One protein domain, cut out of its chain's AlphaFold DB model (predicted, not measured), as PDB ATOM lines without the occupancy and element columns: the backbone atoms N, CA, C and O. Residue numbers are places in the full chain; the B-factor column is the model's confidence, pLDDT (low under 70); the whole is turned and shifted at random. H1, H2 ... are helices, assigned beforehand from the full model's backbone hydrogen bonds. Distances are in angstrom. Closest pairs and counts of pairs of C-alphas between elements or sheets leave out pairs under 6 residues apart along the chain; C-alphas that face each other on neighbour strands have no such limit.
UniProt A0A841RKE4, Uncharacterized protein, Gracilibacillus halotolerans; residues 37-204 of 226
ATOM      1  N   PHE A  37      89.178 117.078  93.171       80.44
ATOM      2  CA  PHE A  37      89.406 118.510  93.388       80.44
ATOM      3  C   PHE A  37      90.120 119.160  92.198       80.44
ATOM      4  O   PHE A  37      89.644 120.176  91.694       80.44
ATOM      5  N   TYR A  38      91.198 118.544  91.704       82.25
ATOM      6  CA  TYR A  38      91.912 119.016  90.518       82.25
ATOM      7  C   TYR A  38      90.979 119.183  89.313       82.25
ATOM      8  O   TYR A  38      90.923 120.255  88.712       82.25
ATOM      9  N   LEU A  39      90.206 118.144  88.978       84.00
ATOM     10  CA  LEU A  39      89.302 118.168  87.823       84.00
ATOM     11  C   LEU A  39      88.248 119.274  87.941       84.00
ATOM     12  O   LEU A  39      88.009 120.001  86.976       84.00
ATOM     13  N   TRP A  40      87.658 119.436  89.127       87.44
ATOM     14  CA  TRP A  40      86.708 120.514  89.399       87.44
ATOM     15  C   TRP A  40      87.365 121.892  89.294       87.44
ATOM     16  O   TRP A  40      86.803 122.785  88.659       87.44
ATOM     17  N   ALA A  41      88.563 122.065  89.854       87.06
ATOM     18  CA  ALA A  41      89.298 123.324  89.795       87.06
ATOM     19  C   ALA A  41      89.647 123.713  88.349       87.06
ATOM     20  O   ALA A  41      89.389 124.845  87.941       87.06
ATOM     21  N   VAL A  42      90.159 122.771  87.549       87.50
ATOM     22  CA  VAL A  42      90.477 122.988  86.125       87.50
ATOM     23  C   VAL A  42      89.217 123.299  85.321       87.50
ATOM     24  O   VAL A  42      89.231 124.201  84.483       87.50
ATOM     25  N   TRP A  43      88.109 122.602  85.590       89.25
ATOM     26  CA  TRP A  43      86.839 122.863  84.919       89.25
ATOM     27  C   TRP A  43      86.301 124.267  85.228       89.25
ATOM     28  O   TRP A  43      85.943 125.006  84.309       89.25
ATOM     29  N   ILE A  44      86.310 124.676  86.500       89.25
ATOM     30  CA  ILE A  44      85.921 126.036  86.902       89.25
ATOM     31  C   ILE A  44      86.831 127.060  86.222       89.25
ATOM     32  O   ILE A  44      86.345 128.058  85.687       89.25
ATOM     33  N   LEU A  45      88.140 126.806  86.191       87.88
ATOM     34  CA  LEU A  45      89.105 127.696  85.559       87.88
ATOM     35  C   LEU A  45      88.851 127.833  84.051       87.88
ATOM     36  O   LEU A  45      88.911 128.938  83.510       87.88
ATOM     37  N   TRP A  46      88.483 126.740  83.380       91.50
ATOM     38  CA  TRP A  46      88.089 126.752  81.973       91.50
ATOM     39  C   TRP A  46      86.846 127.617  81.730       91.50
ATOM     40  O   TRP A  46      86.862 128.483  80.851       91.50
ATOM     41  N   VAL A  47      85.801 127.446  82.549       88.12
ATOM     42  CA  VAL A  47      84.587 128.282  82.494       88.12
ATOM     43  C   VAL A  47      84.942 129.752  82.733       88.12
ATOM     44  O   VAL A  47      84.491 130.630  81.992       88.12
ATOM     45  N   MET A  48      85.803 130.039  83.713       86.44
ATOM     46  CA  MET A  48      86.240 131.405  84.002       86.44
ATOM     47  C   MET A  48      86.943 132.052  82.800       86.44
ATOM     48  O   MET A  48      86.609 133.173  82.409       86.44
ATOM     49  N   VAL A  49      87.874 131.335  82.168       86.31
ATOM     50  CA  VAL A  49      88.593 131.818  80.979       86.31
ATOM     51  C   VAL A  49      87.644 132.019  79.790       86.31
ATOM     52  O   VAL A  49      87.795 132.993  79.049       86.31
ATOM     53  N   ALA A  50      86.657 131.138  79.613       86.00
ATOM     54  CA  ALA A  50      85.711 131.207  78.503       86.00
ATOM     55  C   ALA A  50      84.795 132.442  78.575       86.00
ATOM     56  O   ALA A  50      84.614 133.131  77.567       86.00
ATOM     57  N   PHE A  51      84.237 132.729  79.756       84.19
ATOM     58  CA  PHE A  51      83.206 133.760  79.914       84.19
ATOM     59  C   PHE A  51      83.743 135.132  80.329       84.19
ATOM     60  O   PHE A  51      83.209 136.145  79.883       84.19
ATOM     61  N   TYR A  52      84.792 135.196  81.154       80.81
ATOM     62  CA  TYR A  52      85.176 136.451  81.815       80.81
ATOM     63  C   TYR A  52      86.409 137.143  81.224       80.81
ATOM     64  O   TYR A  52      86.691 138.308  81.541       80.81
ATOM     65  N   LEU A  53      87.174 136.455  80.375       79.38
ATOM     66  CA  LEU A  53      88.308 137.069  79.696       79.38
ATOM     67  C   LEU A  53      87.845 137.795  78.418       79.38
ATOM     68  O   LEU A  53      87.118 137.209  77.605       79.38
ATOM     69  N   PRO A  54      88.285 139.049  78.185       81.31
ATOM     70  CA  PRO A  54      87.984 139.755  76.945       81.31
ATOM     71  C   PRO A  54      88.569 139.006  75.742       81.31
ATOM     72  O   PRO A  54      89.557 138.272  75.861       81.31
ATOM     73  N   LYS A  55      87.952 139.198  74.568       81.44
ATOM     74  CA  LYS A  55      88.397 138.597  73.302       81.44
ATOM     75  C   LYS A  55      89.840 139.026  73.012       81.44
ATOM     76  O   LYS A  55      90.078 140.133  72.549       81.44
ATOM     77  N   SER A  56      90.793 138.150  73.309       84.75
ATOM     78  CA  SER A  56      92.226 138.371  73.109       84.75
ATOM     79  C   SER A  56      92.905 137.069  72.689       84.75
ATOM     80  O   SER A  56      92.388 135.980  72.950       84.75
ATOM     81  N   VAL A  57      94.081 137.170  72.064       83.25
ATOM     82  CA  VAL A  57      94.909 136.001  71.714       83.25
ATOM     83  C   VAL A  57      95.250 135.193  72.972       83.25
ATOM     84  O   VAL A  57      95.145 133.968  72.971       83.25
ATOM     85  N   PHE A  58      95.536 135.885  74.080       84.00
ATOM     86  CA  PHE A  58      95.788 135.280  75.389       84.00
ATOM     87  C   PHE A  58      94.635 134.388  75.869       84.00
ATOM     88  O   PHE A  58      94.869 133.295  76.393       84.00
ATOM     89  N   ARG A  59      93.387 134.823  75.650       86.19
ATOM     90  CA  ARG A  59      92.199 134.037  75.995       86.19
ATOM     91  C   ARG A  59      92.142 132.738  75.209       86.19
ATOM     92  O   ARG A  59      91.901 131.697  75.803       86.19
ATOM     93  N   THR A  60      92.350 132.794  73.895       86.69
ATOM     94  CA  THR A  60      92.266 131.601  73.043       86.69
ATOM     95  C   THR A  60      93.337 130.584  73.421       86.69
ATOM     96  O   THR A  60      93.017 129.412  73.587       86.69
ATOM     97  N   ILE A  61      94.579 131.036  73.634       88.19
ATOM     98  CA  ILE A  61      95.677 130.156  74.056       88.19
ATOM     99  C   ILE A  61      95.349 129.530  75.415       88.19
ATOM    100  O   ILE A  61      95.365 128.312  75.541       88.19
ATOM    101  N   SER A  62      94.968 130.336  76.410       86.31
ATOM    102  CA  SER A  62      94.659 129.826  77.754       86.31
ATOM    103  C   SER A  62      93.457 128.878  77.759       86.31
ATOM    104  O   SER A  62      93.493 127.849  78.422       86.31
ATOM    105  N   PHE A  63      92.414 129.172  76.979       89.31
ATOM    106  CA  PHE A  63      91.243 128.304  76.839       89.31
ATOM    107  C   PHE A  63      91.618 126.932  76.271       89.31
ATOM    108  O   PHE A  63      91.231 125.906  76.830       89.31
ATOM    109  N   VAL A  64      92.389 126.915  75.178       89.19
ATOM    110  CA  VAL A  64      92.841 125.672  74.540       89.19
ATOM    111  C   VAL A  64      93.768 124.901  75.475       89.19
ATOM    112  O   VAL A  64      93.601 123.696  75.616       89.19
ATOM    113  N   SER A  65      94.698 125.570  76.156       87.06
ATOM    114  CA  SER A  65      95.639 124.911  77.067       87.06
ATOM    115  C   SER A  65      94.956 124.284  78.279       87.06
ATOM    116  O   SER A  65      95.258 123.143  78.611       87.06
ATOM    117  N   VAL A  66      93.994 124.974  78.899       87.88
ATOM    118  CA  VAL A  66      93.221 124.419  80.025       87.88
ATOM    119  C   VAL A  66      92.368 123.233  79.568       87.88
ATOM    120  O   VAL A  66      92.298 122.219  80.259       87.88
ATOM    121  N   LEU A  67      91.771 123.315  78.374       88.19
ATOM    122  CA  LEU A  67      91.031 122.195  77.790       88.19
ATOM    123  C   LEU A  67      91.949 120.995  77.513       88.19
ATOM    124  O   LEU A  67      91.591 119.856  77.810       88.19
ATOM    125  N   LEU A  68      93.143 121.250  76.974       86.69
ATOM    126  CA  LEU A  68      94.125 120.213  76.682       86.69
ATOM    127  C   LEU A  68      94.611 119.540  77.973       86.69
ATOM    128  O   LEU A  68      94.711 118.315  78.001       86.69
ATOM    129  N   LEU A  69      94.834 120.302  79.051       85.75
ATOM    130  CA  LEU A  69      95.153 119.762  80.379       85.75
ATOM    131  C   LEU A  69      94.044 118.833  80.892       85.75
ATOM    132  O   LEU A  69      94.334 117.723  81.336       85.75
ATOM    133  N   LEU A  70      92.779 119.243  80.754       85.12
ATOM    134  CA  LEU A  70      91.628 118.455  81.201       85.12
ATOM    135  C   LEU A  70      91.502 117.119  80.450       85.12
ATOM    136  O   LEU A  70      91.225 116.088  81.061       85.12
ATOM    137  N   ILE A  71      91.746 117.114  79.137       84.19
ATOM    138  CA  ILE A  71      91.732 115.885  78.325       84.19
ATOM    139  C   ILE A  71      92.932 114.991  78.667       84.19
ATOM    140  O   ILE A  71      92.813 113.766  78.715       84.19
ATOM    141  N   SER A  72      94.089 115.603  78.909       80.25
ATOM    142  CA  SER A  72      95.362 114.896  79.070       80.25
ATOM    143  C   SER A  72      95.500 114.181  80.397       80.25
ATOM    144  O   SER A  72      96.184 113.164  80.449       80.25
ATOM    145  N   PHE A  73      94.786 114.637  81.428       73.25
ATOM    146  CA  PHE A  73      94.726 113.948  82.715       73.25
ATOM    147  C   PHE A  73      94.262 112.484  82.586       73.25
ATOM    148  O   PHE A  73      94.662 111.623  83.364       73.25
ATOM    149  N   ARG A  74      93.466 112.157  81.555       69.62
ATOM    150  CA  ARG A  74      93.045 110.774  81.267       69.62
ATOM    151  C   ARG A  74      94.197 109.871  80.807       69.62
ATOM    152  O   ARG A  74      94.112 108.656  80.947       69.62
ATOM    153  N   TYR A  75      95.253 110.446  80.239       66.31
ATOM    154  CA  TYR A  75      96.310 109.731  79.523       66.31
ATOM    155  C   TYR A  75      97.648 109.707  80.276       66.31
ATOM    156  O   TYR A  75      98.694 109.486  79.667       66.31
ATOM    157  N   ASN A  76      97.620 109.884  81.602       62.19
ATOM    158  CA  ASN A  76      98.817 110.008  82.445       62.19
ATOM    159  C   ASN A  76      99.780 108.801  82.391       62.19
ATOM    160  O   ASN A  76     100.939 108.951  82.751       62.19
ATOM    161  N   HIS A  77      99.343 107.628  81.916       56.88
ATOM    162  CA  HIS A  77     100.150 106.397  81.916       56.88
ATOM    163  C   HIS A  77     100.723 105.981  80.553       56.88
ATOM    164  O   HIS A  77     101.345 104.925  80.460       56.88
ATOM    165  N   LEU A  78     100.518 106.760  79.486       53.19
ATOM    166  CA  LEU A  78     100.974 106.351  78.149       53.19
ATOM    167  C   LEU A  78     102.477 106.578  77.905       53.19
ATOM    168  O   LEU A  78     103.027 105.979  76.986       53.19
ATOM    169  N   PHE A  79     103.153 107.403  78.713       56.75
ATOM    170  CA  PHE A  79     104.567 107.754  78.534       56.75
ATOM    171  C   PHE A  79     105.313 107.851  79.873       56.75
ATOM    172  O   PHE A  79     104.706 108.075  80.914       56.75
ATOM    173  N   ALA A  80     106.646 107.728  79.838       60.19
ATOM    174  CA  ALA A  80     107.527 107.873  81.007       60.19
ATOM    175  C   ALA A  80     107.519 109.287  81.632       60.19
ATOM    176  O   ALA A  80     108.039 109.480  82.725       60.19
ATOM    177  N   VAL A  81     106.941 110.270  80.935       66.12
ATOM    178  CA  VAL A  81     106.725 111.641  81.410       66.12
ATOM    179  C   VAL A  81     105.230 111.928  81.354       66.12
ATOM    180  O   VAL A  81     104.583 111.619  80.350       66.12
ATOM    181  N   GLU A  82     104.688 112.549  82.402       76.31
ATOM    182  CA  GLU A  82     103.275 112.920  82.449       76.31
ATOM    183  C   GLU A  82     102.928 113.883  81.300       76.31
ATOM    184  O   GLU A  82     103.426 115.007  81.210       76.31
ATOM    185  N   LEU A  83     102.028 113.453  80.417       80.31
ATOM    186  CA  LEU A  83     101.525 114.257  79.304       80.31
ATOM    187  C   LEU A  83     100.981 115.645  79.729       80.31
ATOM    188  O   LEU A  83     101.315 116.625  79.052       80.31
ATOM    189  N   PRO A  84     100.223 115.807  80.841       84.06
ATOM    190  CA  PRO A  84      99.806 117.138  81.293       84.06
ATOM    191  C   PRO A  84     100.986 118.043  81.678       84.06
ATOM    192  O   PRO A  84     100.927 119.248  81.427       84.06
ATOM    193  N   PHE A  85     102.079 117.489  82.212       84.94
ATOM    194  CA  PHE A  85     103.282 118.259  82.538       84.94
ATOM    195  C   PHE A  85     103.930 118.835  81.274       84.94
ATOM    196  O   PHE A  85     104.240 120.026  81.222       84.94
ATOM    197  N   LEU A  86     104.055 118.024  80.215       86.00
ATOM    198  CA  LEU A  86     104.583 118.476  78.921       86.00
ATOM    199  C   LEU A  86     103.728 119.587  78.304       86.00
ATOM    200  O   LEU A  86     104.265 120.568  77.791       86.00
ATOM    201  N   ILE A  87     102.402 119.463  78.386       88.56
ATOM    202  CA  ILE A  87     101.482 120.497  77.897       88.56
ATOM    203  C   ILE A  87     101.662 121.797  78.664       88.56
ATOM    204  O   ILE A  87     101.760 122.859  78.046       88.56
ATOM    205  N   LEU A  88     101.708 121.721  79.997       90.38
ATOM    206  CA  LEU A  88     101.894 122.898  80.836       90.38
ATOM    207  C   LEU A  88     103.232 123.574  80.521       90.38
ATOM    208  O   LEU A  88     103.297 124.798  80.401       90.38
ATOM    209  N   MET A  89     104.282 122.780  80.316       90.25
ATOM    210  CA  MET A  89     105.602 123.264  79.931       90.25
ATOM    211  C   MET A  89     105.573 123.997  78.585       90.25
ATOM    212  O   MET A  89     106.009 125.147  78.510       90.25
ATOM    213  N   ILE A  90     104.994 123.390  77.544       91.19
ATOM    214  CA  ILE A  90     104.860 124.014  76.218       91.19
ATOM    215  C   ILE A  90     104.040 125.308  76.304       91.19
ATOM    216  O   ILE A  90     104.461 126.338  75.778       91.19
ATOM    217  N   TYR A  91     102.902 125.287  77.006       91.81
ATOM    218  CA  TYR A  91     102.068 126.472  77.229       91.81
ATOM    219  C   TYR A  91     102.857 127.610  77.885       91.81
ATOM    220  O   TYR A  91     102.806 128.754  77.432       91.81
ATOM    221  N   SER A  92     103.636 127.282  78.913       91.44
ATOM    222  CA  SER A  92     104.423 128.257  79.664       91.44
ATOM    223  C   SER A  92     105.525 128.885  78.814       91.44
ATOM    224  O   SER A  92     105.713 130.102  78.851       91.44
ATOM    225  N   PHE A  93     106.209 128.083  77.991       91.19
ATOM    226  CA  PHE A  93     107.208 128.587  77.047       91.19
ATOM    227  C   PHE A  93     106.591 129.475  75.963       91.19
ATOM    228  O   PHE A  93     107.145 130.533  75.663       91.19
ATOM    229  N   ILE A  94     105.429 129.095  75.419       91.38
ATOM    230  CA  ILE A  94     104.697 129.921  74.447       91.38
ATOM    231  C   ILE A  94     104.340 131.278  75.067       91.38
ATOM    232  O   ILE A  94     104.567 132.315  74.442       91.38
ATOM    233  N   LEU A  95     103.828 131.300  76.302       89.00
ATOM    234  CA  LEU A  95     103.509 132.559  76.974       89.00
ATOM    235  C   LEU A  95     104.752 133.419  77.236       89.00
ATOM    236  O   LEU A  95     104.713 134.626  76.992       89.00
ATOM    237  N   LEU A  96     105.854 132.819  77.692       89.94
ATOM    238  CA  LEU A  96     107.107 133.543  77.907       89.94
ATOM    239  C   LEU A  96     107.621 134.175  76.607       89.94
ATOM    240  O   LEU A  96     108.060 135.327  76.610       89.94
ATOM    241  N   TRP A  97     107.526 133.436  75.500       89.56
ATOM    242  CA  TRP A  97     107.938 133.909  74.182       89.56
ATOM    243  C   TRP A  97     107.102 135.101  73.706       89.56
ATOM    244  O   TRP A  97     107.656 136.082  73.211       89.56
ATOM    245  N   ILE A  98     105.777 135.037  73.885       88.81
ATOM    246  CA  ILE A  98     104.846 136.076  73.423       88.81
ATOM    247  C   ILE A  98     104.971 137.359  74.255       88.81
ATOM    248  O   ILE A  98     105.012 138.449  73.686       88.81
ATOM    249  N   PHE A  99     105.018 137.253  75.586       85.88
ATOM    250  CA  PHE A  99     104.872 138.416  76.474       85.88
ATOM    251  C   PHE A  99     106.189 139.040  76.946       85.88
ATOM    252  O   PHE A  99     106.132 140.065  77.616       85.88
ATOM    253  N   ARG A 100     107.350 138.458  76.595       84.25
ATOM    254  CA  ARG A 100     108.715 138.965  76.866       84.25
ATOM    255  C   ARG A 100     108.859 139.699  78.204       84.25
ATOM    256  O   ARG A 100     108.775 140.920  78.297       84.25
ATOM    257  N   ILE A 101     109.146 138.932  79.245       85.94
ATOM    258  CA  ILE A 101     109.237 139.452  80.608       85.94
ATOM    259  C   ILE A 101     110.591 140.143  80.852       85.94
ATOM    260  O   ILE A 101     111.609 139.771  80.269       85.94
ATOM    261  N   SER A 102     110.616 141.154  81.727       87.81
ATOM    262  CA  SER A 102     111.844 141.834  82.147       87.81
ATOM    263  C   SER A 102     112.799 140.917  82.922       87.81
ATOM    264  O   SER A 102     112.383 140.016  83.653       87.81
ATOM    265  N   TRP A 103     114.104 141.190  82.812       88.19
ATOM    266  CA  TRP A 103     115.165 140.364  83.406       88.19
ATOM    267  C   TRP A 103     114.988 140.144  84.926       88.19
ATOM    268  O   TRP A 103     115.240 139.055  85.434       88.19
ATOM    269  N   ARG A 104     114.473 141.149  85.653       88.94
ATOM    270  CA  ARG A 104     114.236 141.081  87.109       88.94
ATOM    271  C   ARG A 104     113.261 139.966  87.492       88.94
ATOM    272  O   ARG A 104     113.421 139.346  88.541       88.94
ATOM    273  N   LYS A 105     112.272 139.682  86.643       89.12
ATOM    274  CA  LYS A 105     111.288 138.623  86.899       89.12
ATOM    275  C   LYS A 105     111.880 137.223  86.699       89.12
ATOM    276  O   LYS A 105     111.372 136.276  87.287       89.12
ATOM    277  N   TYR A 106     112.980 137.074  85.951       90.31
ATOM    278  CA  TYR A 106     113.694 135.791  85.866       90.31
ATOM    279  C   TYR A 106     114.357 135.421  87.197       90.31
ATOM    280  O   TYR A 106     114.329 134.257  87.586       90.31
ATOM    281  N   ILE A 107     114.881 136.400  87.946       91.75
ATOM    282  CA  ILE A 107     115.377 136.150  89.311       91.75
ATOM    283  C   ILE A 107     114.230 135.666  90.202       91.75
ATOM    284  O   ILE A 107     114.388 134.707  90.951       91.75
ATOM    285  N   GLN A 108     113.063 136.306  90.102       90.94
ATOM    286  CA  GLN A 108     111.884 135.918  90.879       90.94
ATOM    287  C   GLN A 108     111.396 134.513  90.510       90.94
ATOM    288  O   GLN A 108     111.049 133.740  91.393       90.94
ATOM    289  N   LEU A 109     111.451 134.145  89.230       92.19
ATOM    290  CA  LEU A 109     111.181 132.785  88.765       92.19
ATOM    291  C   LEU A 109     112.096 131.750  89.421       92.19
ATOM    292  O   LEU A 109     111.611 130.740  89.932       92.19
ATOM    293  N   ILE A 110     113.406 132.009  89.446       93.44
ATOM    294  CA  ILE A 110     114.382 131.117  90.088       93.44
ATOM    295  C   ILE A 110     114.106 131.028  91.591       93.44
ATOM    296  O   ILE A 110     114.074 129.932  92.146       93.44
ATOM    297  N   LEU A 111     113.846 132.165  92.244       94.06
ATOM    298  CA  LEU A 111     113.537 132.206  93.671       94.06
ATOM    299  C   LEU A 111     112.266 131.410  93.999       94.06
ATOM    300  O   LEU A 111     112.270 130.633  94.947       94.06
ATOM    301  N   LEU A 112     111.207 131.560  93.199       94.44
ATOM    302  CA  LEU A 112     109.968 130.797  93.348       94.44
ATOM    303  C   LEU A 112     110.200 129.296  93.134       94.44
ATOM    304  O   LEU A 112     109.661 128.480  93.877       94.44
ATOM    305  N   SER A 113     111.032 128.938  92.154       94.94
ATOM    306  CA  SER A 113     111.392 127.543  91.872       94.94
ATOM    307  C   SER A 113     112.108 126.903  93.061       94.94
ATOM    308  O   SER A 113     111.749 125.808  93.494       94.94
ATOM    309  N   LEU A 114     113.096 127.606  93.626       94.38
ATOM    310  CA  LEU A 114     113.833 127.159  94.808       94.38
ATOM    311  C   LEU A 114     112.944 127.106  96.049       94.38
ATOM    312  O   LEU A 114     113.044 126.155  96.826       94.38
ATOM    313  N   LEU A 115     112.062 128.094  96.223       94.25
ATOM    314  CA  LEU A 115     111.088 128.119  97.307       94.25
ATOM    315  C   LEU A 115     110.181 126.892  97.233       94.25
ATOM    316  O   LEU A 115     110.054 126.187  98.226       94.25
ATOM    317  N   TYR A 116     109.615 126.593  96.060       93.25
ATOM    318  CA  TYR A 116     108.786 125.405  95.861       93.25
ATOM    319  C   TYR A 116     109.555 124.108  96.136       93.25
ATOM    320  O   TYR A 116     109.067 123.248  96.867       93.25
ATOM    321  N   ALA A 117     110.761 123.960  95.576       91.81
ATOM    322  CA  ALA A 117     111.552 122.745  95.756       91.81
ATOM    323  C   ALA A 117     111.894 122.520  97.236       91.81
ATOM    324  O   ALA A 117     111.689 121.431  97.765       91.81
ATOM    325  N   THR A 118     112.343 123.574  97.922       91.69
ATOM    326  CA  THR A 118     112.661 123.533  99.357       91.69
ATOM    327  C   THR A 118     111.417 123.243 100.187       91.69
ATOM    328  O   THR A 118     111.472 122.433 101.104       91.69
ATOM    329  N   TYR A 119     110.286 123.859  99.836       90.94
ATOM    330  CA  TYR A 119     109.001 123.626 100.482       90.94
ATOM    331  C   TYR A 119     108.599 122.151 100.408       90.94
ATOM    332  O   TYR A 119     108.353 121.525 101.435       90.94
ATOM    333  N   MET A 120     108.626 121.558  99.214       88.19
ATOM    334  CA  MET A 120     108.268 120.149  99.030       88.19
ATOM    335  C   MET A 120     109.274 119.180  99.663       88.19
ATOM    336  O   MET A 120     108.874 118.131 100.167       88.19
ATOM    337  N   LEU A 121     110.568 119.518  99.683       87.88
ATOM    338  CA  LEU A 121     111.569 118.734 100.415       87.88
ATOM    339  C   LEU A 121     111.332 118.791 101.924       87.88
ATOM    340  O   LEU A 121     111.410 117.769 102.600       87.88
ATOM    341  N   TRP A 122     111.004 119.968 102.453       88.31
ATOM    342  CA  TRP A 122     110.710 120.136 103.871       88.31
ATOM    343  C   TRP A 122     109.455 119.362 104.287       88.31
ATOM    344  O   TRP A 122     109.479 118.679 105.308       88.31
ATOM    345  N   ALA A 123     108.418 119.377 103.442       83.62
ATOM    346  CA  ALA A 123     107.206 118.572 103.613       83.62
ATOM    347  C   ALA A 123     107.506 117.078 103.787       83.62
ATOM    348  O   ALA A 123     106.851 116.385 104.560       83.62
ATOM    349  N   LEU A 124     108.499 116.585 103.041       81.38
ATOM    350  CA  LEU A 124     108.897 115.185 103.053       81.38
ATOM    351  C   LEU A 124     109.743 114.832 104.283       81.38
ATOM    352  O   LEU A 124     109.586 113.753 104.847       81.38
ATOM    353  N   LEU A 125     110.651 115.726 104.683       83.19
ATOM    354  CA  LEU A 125     111.603 115.486 105.772       83.19
ATOM    355  C   LEU A 125     110.991 115.676 107.161       83.19
ATOM    356  O   LEU A 125     111.439 115.047 108.118       83.19
ATOM    357  N   SER A 126     110.005 116.563 107.295       75.38
ATOM    358  CA  SER A 126     109.458 116.940 108.593       75.38
ATOM    359  C   SER A 126     107.931 117.017 108.549       75.38
ATOM    360  O   SER A 126     107.369 118.099 108.368       75.38
ATOM    361  N   PRO A 127     107.227 115.886 108.748       72.31
ATOM    362  CA  PRO A 127     105.770 115.859 108.842       72.31
ATOM    363  C   PRO A 127     105.306 116.379 110.216       72.31
ATOM    364  O   PRO A 127     104.621 115.689 110.963       72.31
ATOM    365  N   ILE A 128     105.733 117.591 110.590       74.38
ATOM    366  CA  ILE A 128     105.292 118.264 111.825       74.38
ATOM    367  C   ILE A 128     103.819 118.666 111.693       74.38
ATOM    368  O   ILE A 128     103.065 118.614 112.662       74.38
ATOM    369  N   PHE A 129     103.414 119.070 110.488       75.75
ATOM    370  CA  PHE A 129     102.048 119.461 110.175       75.75
ATOM    371  C   PHE A 129     101.333 118.374 109.387       75.75
ATOM    372  O   PHE A 129     101.940 117.669 108.580       75.75
ATOM    373  N   ASP A 130     100.018 118.297 109.584       81.81
ATOM    374  CA  ASP A 130      99.156 117.513 108.711       81.81
ATOM    375  C   ASP A 130      99.273 118.004 107.257       81.81
ATOM    376  O   ASP A 130      99.431 119.203 106.990       81.81
ATOM    377  N   ILE A 131      99.174 117.072 106.309       79.00
ATOM    378  CA  ILE A 131      99.389 117.316 104.877       79.00
ATOM    379  C   ILE A 131      98.416 118.381 104.355       79.00
ATOM    380  O   ILE A 131      98.783 119.217 103.529       79.00
ATOM    381  N   LEU A 132      97.182 118.398 104.869       81.88
ATOM    382  CA  LEU A 132      96.169 119.384 104.499       81.88
ATOM    383  C   LEU A 132      96.561 120.798 104.957       81.88
ATOM    384  O   LEU A 132      96.473 121.747 104.177       81.88
ATOM    385  N   THR A 133      97.052 120.941 106.189       85.69
ATOM    386  CA  THR A 133      97.546 122.222 106.718       85.69
ATOM    387  C   THR A 133      98.723 122.725 105.893       85.69
ATOM    388  O   THR A 133      98.757 123.891 105.497       85.69
ATOM    389  N   PHE A 134      99.652 121.828 105.558       85.12
ATOM    390  CA  PHE A 134     100.766 122.144 104.678       85.12
ATOM    391  C   PHE A 134     100.275 122.592 103.294       85.12
ATOM    392  O   PHE A 134     100.714 123.599 102.750       85.12
ATOM    393  N   PHE A 135      99.284 121.923 102.723       85.88
ATOM    394  CA  PHE A 135      98.728 122.320 101.436       85.88
ATOM    395  C   PHE A 135      98.112 123.734 101.459       85.88
ATOM    396  O   PHE A 135      98.399 124.550 100.579       85.88
ATOM    397  N   ILE A 136      97.336 124.064 102.499       90.50
ATOM    398  CA  ILE A 136      96.727 125.395 102.671       90.50
ATOM    399  C   ILE A 136      97.794 126.485 102.810       90.50
ATOM    400  O   ILE A 136      97.681 127.535 102.172       90.50
ATOM    401  N   ILE A 137      98.843 126.238 103.600       91.62
ATOM    402  CA  ILE A 137      99.963 127.177 103.759       91.62
ATOM    403  C   ILE A 137     100.635 127.433 102.405       91.62
ATOM    404  O   ILE A 137     100.891 128.584 102.051       91.62
ATOM    405  N   GLY A 138     100.846 126.380 101.611       91.00
ATOM    406  CA  GLY A 138     101.429 126.483 100.275       91.00
ATOM    407  C   GLY A 138     100.579 127.335  99.329       91.00
ATOM    408  O   GLY A 138     101.117 128.199  98.633       91.00
ATOM    409  N   ILE A 139      99.253 127.156  99.349       93.38
ATOM    410  CA  ILE A 139      98.320 127.985  98.568       93.38
ATOM    411  C   ILE A 139      98.385 129.446  99.015       93.38
ATOM    412  O   ILE A 139      98.490 130.339  98.173       93.38
ATOM    413  N   ALA A 140      98.329 129.696 100.325       94.06
ATOM    414  CA  ALA A 140      98.337 131.047 100.872       94.06
ATOM    415  C   ALA A 140      99.633 131.788 100.516       94.06
ATOM    416  O   ALA A 140      99.583 132.902  99.993       94.06
ATOM    417  N   ILE A 141     100.789 131.150 100.723       93.69
ATOM    418  CA  ILE A 141     102.098 131.723 100.387       93.69
ATOM    419  C   ILE A 141     102.215 131.945  98.878       93.69
ATOM    420  O   ILE A 141     102.612 133.030  98.458       93.69
ATOM    421  N   GLY A 142     101.840 130.956  98.060       93.12
ATOM    422  CA  GLY A 142     101.892 131.068  96.601       93.12
ATOM    423  C   GLY A 142     101.039 132.225  96.082       93.12
ATOM    424  O   GLY A 142     101.506 133.038  95.283       93.12
ATOM    425  N   PHE A 143      99.816 132.362  96.596       94.44
ATOM    426  CA  PHE A 143      98.938 133.471  96.242       94.44
ATOM    427  C   PHE A 143      99.509 134.827  96.671       94.44
ATOM    428  O   PHE A 143      99.598 135.735  95.844       94.44
ATOM    429  N   LEU A 144      99.936 134.969  97.931       94.19
ATOM    430  CA  LEU A 144     100.502 136.223  98.445       94.19
ATOM    431  C   LEU A 144     101.764 136.637  97.678       94.19
ATOM    432  O   LEU A 144     101.915 137.806  97.318       94.19
ATOM    433  N   TYR A 145     102.630 135.675  97.357       93.38
ATOM    434  CA  TYR A 145     103.831 135.900  96.558       93.38
ATOM    435  C   TYR A 145     103.495 136.468  95.172       93.38
ATOM    436  O   TYR A 145     104.086 137.462  94.743       93.38
ATOM    437  N   LEU A 146     102.501 135.894  94.485       92.81
ATOM    438  CA  LEU A 146     102.068 136.389  93.175       92.81
ATOM    439  C   LEU A 146     101.434 137.778  93.244       92.81
ATOM    440  O   LEU A 146     101.611 138.566  92.310       92.81
ATOM    441  N   GLN A 147     100.717 138.099  94.325       91.94
ATOM    442  CA  GLN A 147     100.168 139.442  94.512       91.94
ATOM    443  C   GLN A 147     101.259 140.493  94.704       91.94
ATOM    444  O   GLN A 147     101.117 141.595  94.184       91.94
ATOM    445  N   TYR A 148     102.357 140.142  95.377       90.38
ATOM    446  CA  TYR A 148     103.488 141.049  95.574       90.38
ATOM    447  C   TYR A 148     104.296 141.295  94.289       90.38
ATOM    448  O   TYR A 148     104.864 142.368  94.103       90.38
ATOM    449  N   ILE A 149     104.378 140.302  93.398       85.38
ATOM    450  CA  ILE A 149     105.359 140.314  92.305       85.38
ATOM    451  C   ILE A 149     104.821 140.792  90.966       85.38
ATOM    452  O   ILE A 149     105.557 141.451  90.229       85.38
ATOM    453  N   GLY A 150     103.603 140.416  90.595       75.19
ATOM    454  CA  GLY A 150     103.084 140.734  89.268       75.19
ATOM    455  C   GLY A 150     102.236 141.997  89.270       75.19
ATOM    456  O   GLY A 150     101.365 142.159  90.120       75.19
ATOM    457  N   GLU A 151     102.435 142.853  88.275       80.69
ATOM    458  CA  GLU A 151     101.521 143.973  88.022       80.69
ATOM    459  C   GLU A 151     100.341 143.482  87.178       80.69
ATOM    460  O   GLU A 151      99.177 143.673  87.531       80.69
ATOM    461  N   SER A 152     100.639 142.742  86.105       87.19
ATOM    462  CA  SER A 152      99.634 142.162  85.218       87.19
ATOM    463  C   SER A 152      99.293 140.710  85.581       87.19
ATOM    464  O   SER A 152     100.132 139.928  86.030       87.19
ATOM    465  N   LEU A 153      98.037 140.315  85.345       87.00
ATOM    466  CA  LEU A 153      97.577 138.931  85.530       87.00
ATOM    467  C   LEU A 153      98.407 137.959  84.672       87.00
ATOM    468  O   LEU A 153      98.775 136.884  85.133       87.00
ATOM    469  N   ILE A 154      98.759 138.368  83.452       88.50
ATOM    470  CA  ILE A 154      99.548 137.559  82.518       88.50
ATOM    471  C   ILE A 154     100.948 137.290  83.082       88.50
ATOM    472  O   ILE A 154     101.383 136.141  83.091       88.50
ATOM    473  N   GLU A 155     101.629 138.306  83.621       89.81
ATOM    474  CA  GLU A 155     102.926 138.110  84.281       89.81
ATOM    475  C   GLU A 155     102.824 137.165  85.476       89.81
ATOM    476  O   GLU A 155     103.650 136.260  85.597       89.81
ATOM    477  N   LYS A 156     101.798 137.330  86.325       92.38
ATOM    478  CA  LYS A 156     101.566 136.434  87.472       92.38
ATOM    479  C   LYS A 156     101.441 134.985  87.015       92.38
ATOM    480  O   LYS A 156     102.059 134.106  87.607       92.38
ATOM    481  N   LEU A 157     100.698 134.742  85.935       91.44
ATOM    482  CA  LEU A 157     100.546 133.403  85.373       91.44
ATOM    483  C   LEU A 157     101.865 132.851  84.846       91.44
ATOM    484  O   LEU A 157     102.192 131.709  85.149       91.44
ATOM    485  N   ILE A 158     102.637 133.622  84.083       92.38
ATOM    486  CA  ILE A 158     103.900 133.113  83.535       92.38
ATOM    487  C   ILE A 158     104.883 132.784  84.662       92.38
ATOM    488  O   ILE A 158     105.480 131.708  84.655       92.38
ATOM    489  N   ILE A 159     105.001 133.679  85.649       93.19
ATOM    490  CA  ILE A 159     105.877 133.484  86.809       93.19
ATOM    491  C   ILE A 159     105.451 132.240  87.595       93.19
ATOM    492  O   ILE A 159     106.293 131.403  87.911       93.19
ATOM    493  N   TRP A 160     104.152 132.081  87.854       94.88
ATOM    494  CA  TRP A 160     103.624 130.919  88.566       94.88
ATOM    495  C   TRP A 160     103.875 129.610  87.823       94.88
ATOM    496  O   TRP A 160     104.414 128.671  88.404       94.88
ATOM    497  N   ASN A 161     103.509 129.550  86.540       93.38
ATOM    498  CA  ASN A 161     103.613 128.330  85.750       93.38
ATOM    499  C   ASN A 161     105.074 127.880  85.610       93.38
ATOM    500  O   ASN A 161     105.404 126.749  85.954       93.38
ATOM    501  N   ILE A 162     105.963 128.766  85.150       94.06
ATOM    502  CA  ILE A 162     107.369 128.405  84.919       94.06
ATOM    503  C   ILE A 162     108.086 128.156  86.244       94.06
ATOM    504  O   ILE A 162     108.839 127.193  86.348       94.06
ATOM    505  N   GLY A 163     107.837 128.986  87.261       93.88
ATOM    506  CA  GLY A 163     108.478 128.839  88.564       93.88
ATOM    507  C   GLY A 163     108.119 127.513  89.226       93.88
ATOM    508  O   GLY A 163     108.996 126.802  89.710       93.88
ATOM    509  N   LEU A 164     106.842 127.122  89.177       93.69
ATOM    510  CA  LEU A 164     106.428 125.814  89.673       93.69
ATOM    511  C   LEU A 164     106.968 124.658  88.834       93.69
ATOM    512  O   LEU A 164     107.408 123.671  89.411       93.69
ATOM    513  N   LEU A 165     106.956 124.757  87.502       92.81
ATOM    514  CA  LEU A 165     107.482 123.702  86.629       92.81
ATOM    515  C   LEU A 165     108.970 123.444  86.886       92.81
ATOM    516  O   LEU A 165     109.374 122.296  87.057       92.81
ATOM    517  N   ILE A 166     109.779 124.506  86.950       93.12
ATOM    518  CA  ILE A 166     111.212 124.402  87.242       93.12
ATOM    519  C   ILE A 166     111.421 123.914  88.677       93.12
ATOM    520  O   ILE A 166     112.242 123.029  88.904       93.12
ATOM    521  N   GLY A 167     110.667 124.439  89.645       92.75
ATOM    522  CA  GLY A 167     110.746 123.990  91.033       92.75
ATOM    523  C   GLY A 167     110.413 122.506  91.191       92.75
ATOM    524  O   GLY A 167     111.121 121.785  91.890       92.75
ATOM    525  N   HIS A 168     109.368 122.033  90.512       90.88
ATOM    526  CA  HIS A 168     108.990 120.626  90.504       90.88
ATOM    527  C   HIS A 168     110.024 119.766  89.791       90.88
ATOM    528  O   HIS A 168     110.384 118.716  90.308       90.88
ATOM    529  N   PHE A 169     110.597 120.241  88.686       89.31
ATOM    530  CA  PHE A 169     111.712 119.560  88.040       89.31
ATOM    531  C   PHE A 169     112.923 119.410  88.979       89.31
ATOM    532  O   PHE A 169     113.447 118.309  89.125       89.31
ATOM    533  N   ILE A 170     113.330 120.484  89.673       91.12
ATOM    534  CA  ILE A 170     114.421 120.446  90.665       91.12
ATOM    535  C   ILE A 170     114.093 119.443  91.774       91.12
ATOM    536  O   ILE A 170     114.919 118.595  92.099       91.12
ATOM    537  N   TYR A 171     112.883 119.515  92.331       89.12
ATOM    538  CA  TYR A 171     112.414 118.593  93.362       89.12
ATOM    539  C   TYR A 171     112.499 117.128  92.905       89.12
ATOM    540  O   TYR A 171     113.080 116.299  93.605       89.12
ATOM    541  N   SER A 172     111.995 116.823  91.709       85.38
ATOM    542  CA  SER A 172     111.997 115.469  91.150       85.38
ATOM    543  C   SER A 172     113.410 114.945  90.884       85.38
ATOM    544  O   SER A 172     113.691 113.780  91.163       85.38
ATOM    545  N   VAL A 173     114.329 115.800  90.417       87.38
ATOM    546  CA  VAL A 173     115.751 115.442  90.255       87.38
ATOM    547  C   VAL A 173     116.391 115.113  91.604       87.38
ATOM    548  O   VAL A 173     117.092 114.107  91.720       87.38
ATOM    549  N   VAL A 174     116.128 115.924  92.634       88.50
ATOM    550  CA  VAL A 174     116.660 115.690  93.983       88.50
ATOM    551  C   VAL A 174     116.153 114.356  94.535       88.50
ATOM    552  O   VAL A 174     116.958 113.545  94.986       88.50
ATOM    553  N   LEU A 175     114.849 114.079  94.447       84.31
ATOM    554  CA  LEU A 175     114.284 112.801  94.897       84.31
ATOM    555  C   LEU A 175     114.888 111.593  94.181       84.31
ATOM    556  O   LEU A 175     115.190 110.586  94.825       84.31
ATOM    557  N   ASN A 176     115.079 111.708  92.864       84.44
ATOM    558  CA  ASN A 176     115.683 110.652  92.062       84.44
ATOM    559  C   ASN A 176     117.109 110.342  92.541       84.44
ATOM    560  O   ASN A 176     117.448 109.177  92.734       84.44
ATOM    561  N   TYR A 177     117.901 111.381  92.830       86.69
ATOM    562  CA  TYR A 177     119.262 111.227  93.345       86.69
ATOM    563  C   TYR A 177     119.312 110.506  94.701       86.69
ATOM    564  O   TYR A 177     120.198 109.688  94.934       86.69
ATOM    565  N   TYR A 178     118.339 110.760  95.581       84.38
ATOM    566  CA  TYR A 178     118.230 110.076  96.875       84.38
ATOM    567  C   TYR A 178     117.638 108.657  96.785       84.38
ATOM    568  O   TYR A 178     117.481 108.001  97.813       84.38
ATOM    569  N   GLY A 179     117.289 108.167  95.588       77.94
ATOM    570  CA  GLY A 179     116.680 106.845  95.407       77.94
ATOM    571  C   GLY A 179     115.281 106.723  96.021       77.94
ATOM    572  O   GLY A 179     114.767 105.615  96.175       77.94
ATOM    573  N   LEU A 180     114.651 107.851  96.367       72.81
ATOM    574  CA  LEU A 180     113.287 107.911  96.887       72.81
ATOM    575  C   LEU A 180     112.335 107.783  95.695       72.81
ATOM    576  O   LEU A 180     111.841 108.765  95.146       72.81
ATOM    577  N   GLY A 181     112.173 106.547  95.226       56.44
ATOM    578  CA  GLY A 181     111.367 106.220  94.060       56.44
ATOM    579  C   GLY A 181     109.922 106.730  94.158       56.44
ATOM    580  O   GLY A 181     109.184 106.344  95.058       56.44
ATOM    581  N   LEU A 182     109.548 107.498  93.128       53.25
ATOM    582  CA  LEU A 182     108.212 107.721  92.549       53.25
ATOM    583  C   LEU A 182     107.231 108.705  93.218       53.25
ATOM    584  O   LEU A 182     106.711 108.470  94.306       53.25
ATOM    585  N   ASN A 183     106.901 109.743  92.426       53.59
ATOM    586  CA  ASN A 183     105.577 110.260  92.003       53.59
ATOM    587  C   ASN A 183     104.452 110.499  93.023       53.59
ATOM    588  O   ASN A 183     103.369 110.952  92.653       53.59
ATOM    589  N   ARG A 184     104.655 110.257  94.320       49.66
ATOM    590  CA  ARG A 184     103.585 110.432  95.314       49.66
ATOM    591  C   ARG A 184     103.137 111.893  95.449       49.66
ATOM    592  O   ARG A 184     102.062 112.147  95.980       49.66
ATOM    593  N   ASN A 185     103.941 112.838  94.954       57.66
ATOM    594  CA  ASN A 185     103.691 114.270  95.079       57.66
ATOM    595  C   ASN A 185     103.136 114.959  93.819       57.66
ATOM    596  O   ASN A 185     102.896 116.166  93.853       57.66
ATOM    597  N   ASP A 186     102.869 114.220  92.739       72.62
ATOM    598  CA  ASP A 186     102.430 114.825  91.471       72.62
ATOM    599  C   ASP A 186     101.004 115.382  91.590       72.62
ATOM    600  O   ASP A 186     100.716 116.508  91.188       72.62
ATOM    601  N   LEU A 187     100.114 114.662  92.280       78.00
ATOM    602  CA  LEU A 187      98.768 115.150  92.609       78.00
ATOM    603  C   LEU A 187      98.793 116.415  93.477       78.00
ATOM    604  O   LEU A 187      97.986 117.321  93.265       78.00
ATOM    605  N   TYR A 188      99.725 116.515  94.429       81.94
ATOM    606  CA  TYR A 188      99.872 117.711  95.264       81.94
ATOM    607  C   TYR A 188     100.394 118.899  94.462       81.94
ATOM    608  O   TYR A 188      99.891 120.008  94.645       81.94
ATOM    609  N   PHE A 189     101.333 118.671  93.537       87.69
ATOM    610  CA  PHE A 189     101.766 119.682  92.575       87.69
ATOM    611  C   PHE A 189     100.572 120.218  91.778       87.69
ATOM    612  O   PHE A 189     100.324 121.424  91.774       87.69
ATOM    613  N   TRP A 190      99.786 119.326  91.170       87.75
ATOM    614  CA  TRP A 190      98.634 119.691  90.346       87.75
ATOM    615  C   TRP A 190      97.548 120.429  91.137       87.75
ATOM    616  O   TRP A 190      97.018 121.445  90.673       87.75
ATOM    617  N   ASN A 191      97.255 119.972  92.354       89.00
ATOM    618  CA  ASN A 191      96.302 120.625  93.246       89.00
ATOM    619  C   ASN A 191      96.787 122.006  93.688       89.00
ATOM    620  O   ASN A 191      96.016 122.963  93.647       89.00
ATOM    621  N   LEU A 192      98.058 122.142  94.076       91.19
ATOM    622  CA  LEU A 192      98.617 123.414  94.542       91.19
ATOM    623  C   LEU A 192      98.648 124.418  93.392       91.19
ATOM    624  O   LEU A 192      98.227 125.567  93.539       91.19
ATOM    625  N   HIS A 193      99.085 123.951  92.224       92.50
ATOM    626  CA  HIS A 193      99.121 124.726  91.000       92.50
ATOM    627  C   HIS A 193      97.739 125.290  90.652       92.50
ATOM    628  O   HIS A 193      97.587 126.505  90.500       92.50
ATOM    629  N   THR A 194      96.726 124.424  90.568       91.12
ATOM    630  CA  THR A 194      95.365 124.813  90.170       91.12
ATOM    631  C   THR A 194      94.636 125.622  91.230       91.12
ATOM    632  O   THR A 194      93.943 126.573  90.873       91.12
ATOM    633  N   ALA A 195      94.822 125.318  92.515       92.62
ATOM    634  CA  ALA A 195      94.204 126.070  93.601       92.62
ATOM    635  C   ALA A 195      94.656 127.535  93.613       92.62
ATOM    636  O   ALA A 195      93.820 128.434  93.698       92.62
ATOM    637  N   VAL A 196      95.960 127.796  93.466       94.31
ATOM    638  CA  VAL A 196      96.482 129.173  93.412       94.31
ATOM    639  C   VAL A 196      95.996 129.901  92.161       94.31
ATOM    640  O   VAL A 196      95.605 131.065  92.245       94.31
ATOM    641  N   LEU A 197      95.960 129.221  91.010       92.69
ATOM    642  CA  LEU A 197      95.413 129.795  89.780       92.69
ATOM    643  C   LEU A 197      93.930 130.154  89.909       92.69
ATOM    644  O   LEU A 197      93.511 131.220  89.454       92.69
ATOM    645  N   LEU A 198      93.144 129.294  90.554       92.31
ATOM    646  CA  LEU A 198      91.729 129.526  90.816       92.31
ATOM    647  C   LEU A 198      91.532 130.704  91.778       92.31
ATOM    648  O   LEU A 198      90.697 131.565  91.507       92.31
ATOM    649  N   LEU A 199      92.350 130.812  92.830       93.50
ATOM    650  CA  LEU A 199      92.325 131.962  93.739       93.50
ATOM    651  C   LEU A 199      92.676 133.267  93.007       93.50
ATOM    652  O   LEU A 199      92.022 134.293  93.199       93.50
ATOM    653  N   LEU A 200      93.680 133.226  92.126       92.31
ATOM    654  CA  LEU A 200      94.080 134.367  91.306       92.31
ATOM    655  C   LEU A 200      92.966 134.785  90.337       92.31
ATOM    656  O   LEU A 200      92.684 135.978  90.194       92.31
ATOM    657  N   ALA A 201      92.308 133.810  89.704       89.94
ATOM    658  CA  ALA A 201      91.172 134.054  88.827       89.94
ATOM    659  C   ALA A 201      90.007 134.682  89.605       89.94
ATOM    660  O   ALA A 201      89.540 135.754  89.218       89.94
ATOM    661  N   MET A 202      89.611 134.103  90.742       91.06
ATOM    662  CA  MET A 202      88.571 134.655  91.619       91.06
ATOM    663  C   MET A 202      88.882 136.087  92.058       91.06
ATOM    664  O   MET A 202      88.028 136.962  91.939       91.06
ATOM    665  N   HIS A 203      90.120 136.358  92.480       91.94
ATOM    666  CA  HIS A 203      90.555 137.704  92.849       91.94
ATOM    667  C   HIS A 203      90.437 138.693  91.678       91.94
ATOM    668  O   HIS A 203      89.957 139.812  91.842       91.94
ATOM    669  N   SER A 204      90.831 138.282  90.469       88.50
ATOM    670  CA  SER A 204      90.715 139.136  89.279       88.50
ATOM    671  C   SER A 204      89.262 139.446  88.902       88.50
ATOM    672  O   SER A 204      88.963 140.546  88.437       88.50
TER     673      SER A 204
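This is residues 37 to 204 of the 226 residues of an uncharacterized protein of Gracilibacillus halotolerans (UniProt A0A841RKE4). What shape do these atoms make? They make an up-and-down bundle of helices, each running against the one before it: H1, H2, H3, H6 and H7 touch in turn round a ring, while H4 crosses H6 and H5 crosses H7. How large is it? The 168 printed residues hold seven named helices, H1 to H7 in chain order, and no named strand: all helix. The whole is compact, radius of gyration of the C-alphas 15.6 A, spanning 47 by 37 by 28 A.

Where is the longest helix? H6, residues 153 to 177, runs 36.0 A from C-alpha 153 at (97.577, 138.931, 85.530). Where are the others? H4 is residues 103 to 125, 33.6 A; H2 57 to 75, 27.4 A; H7 186 to 204, 27.1 A; H5 131 to 149, 26.9 A; H3 83 to 99, 24.6 A; H1 37 to 52, 21.8 A. H1 begins at C-alpha 37 (89.406, 118.510, 93.388).

What touches the hub, H6? H4 touches it at a steep tilt of 44 degrees, the closest C-alphas, Ser 113 and Gly 167, 3.7 A apart. H3 (Ser 92 to Ile 162, 6.0 A), H5 (Leu 146 to Lys 156, 5.7 A) and H7 (Leu 164 to His 193, 7.5 A) touch it too, by closest C-alphas. What lies beyond? H1 touches H7, closest C-alphas Tyr 38 and Asn 191, 5.4 A; H1 and H2 form a hairpin, closest C-alphas Trp 46 and Val 66, 6.0 A. How complete are the backbones? Every O i to N i+4 pair is within hydrogen-bond range in H1, H3, H5, H6 and H7; in H2 13 of 15, in H4 18 of 19.

Is it cut? The printed part has no cut, and no link is long. Where is confidence low? Residues 74 to 81 and 181 to 185 have pLDDT under 70.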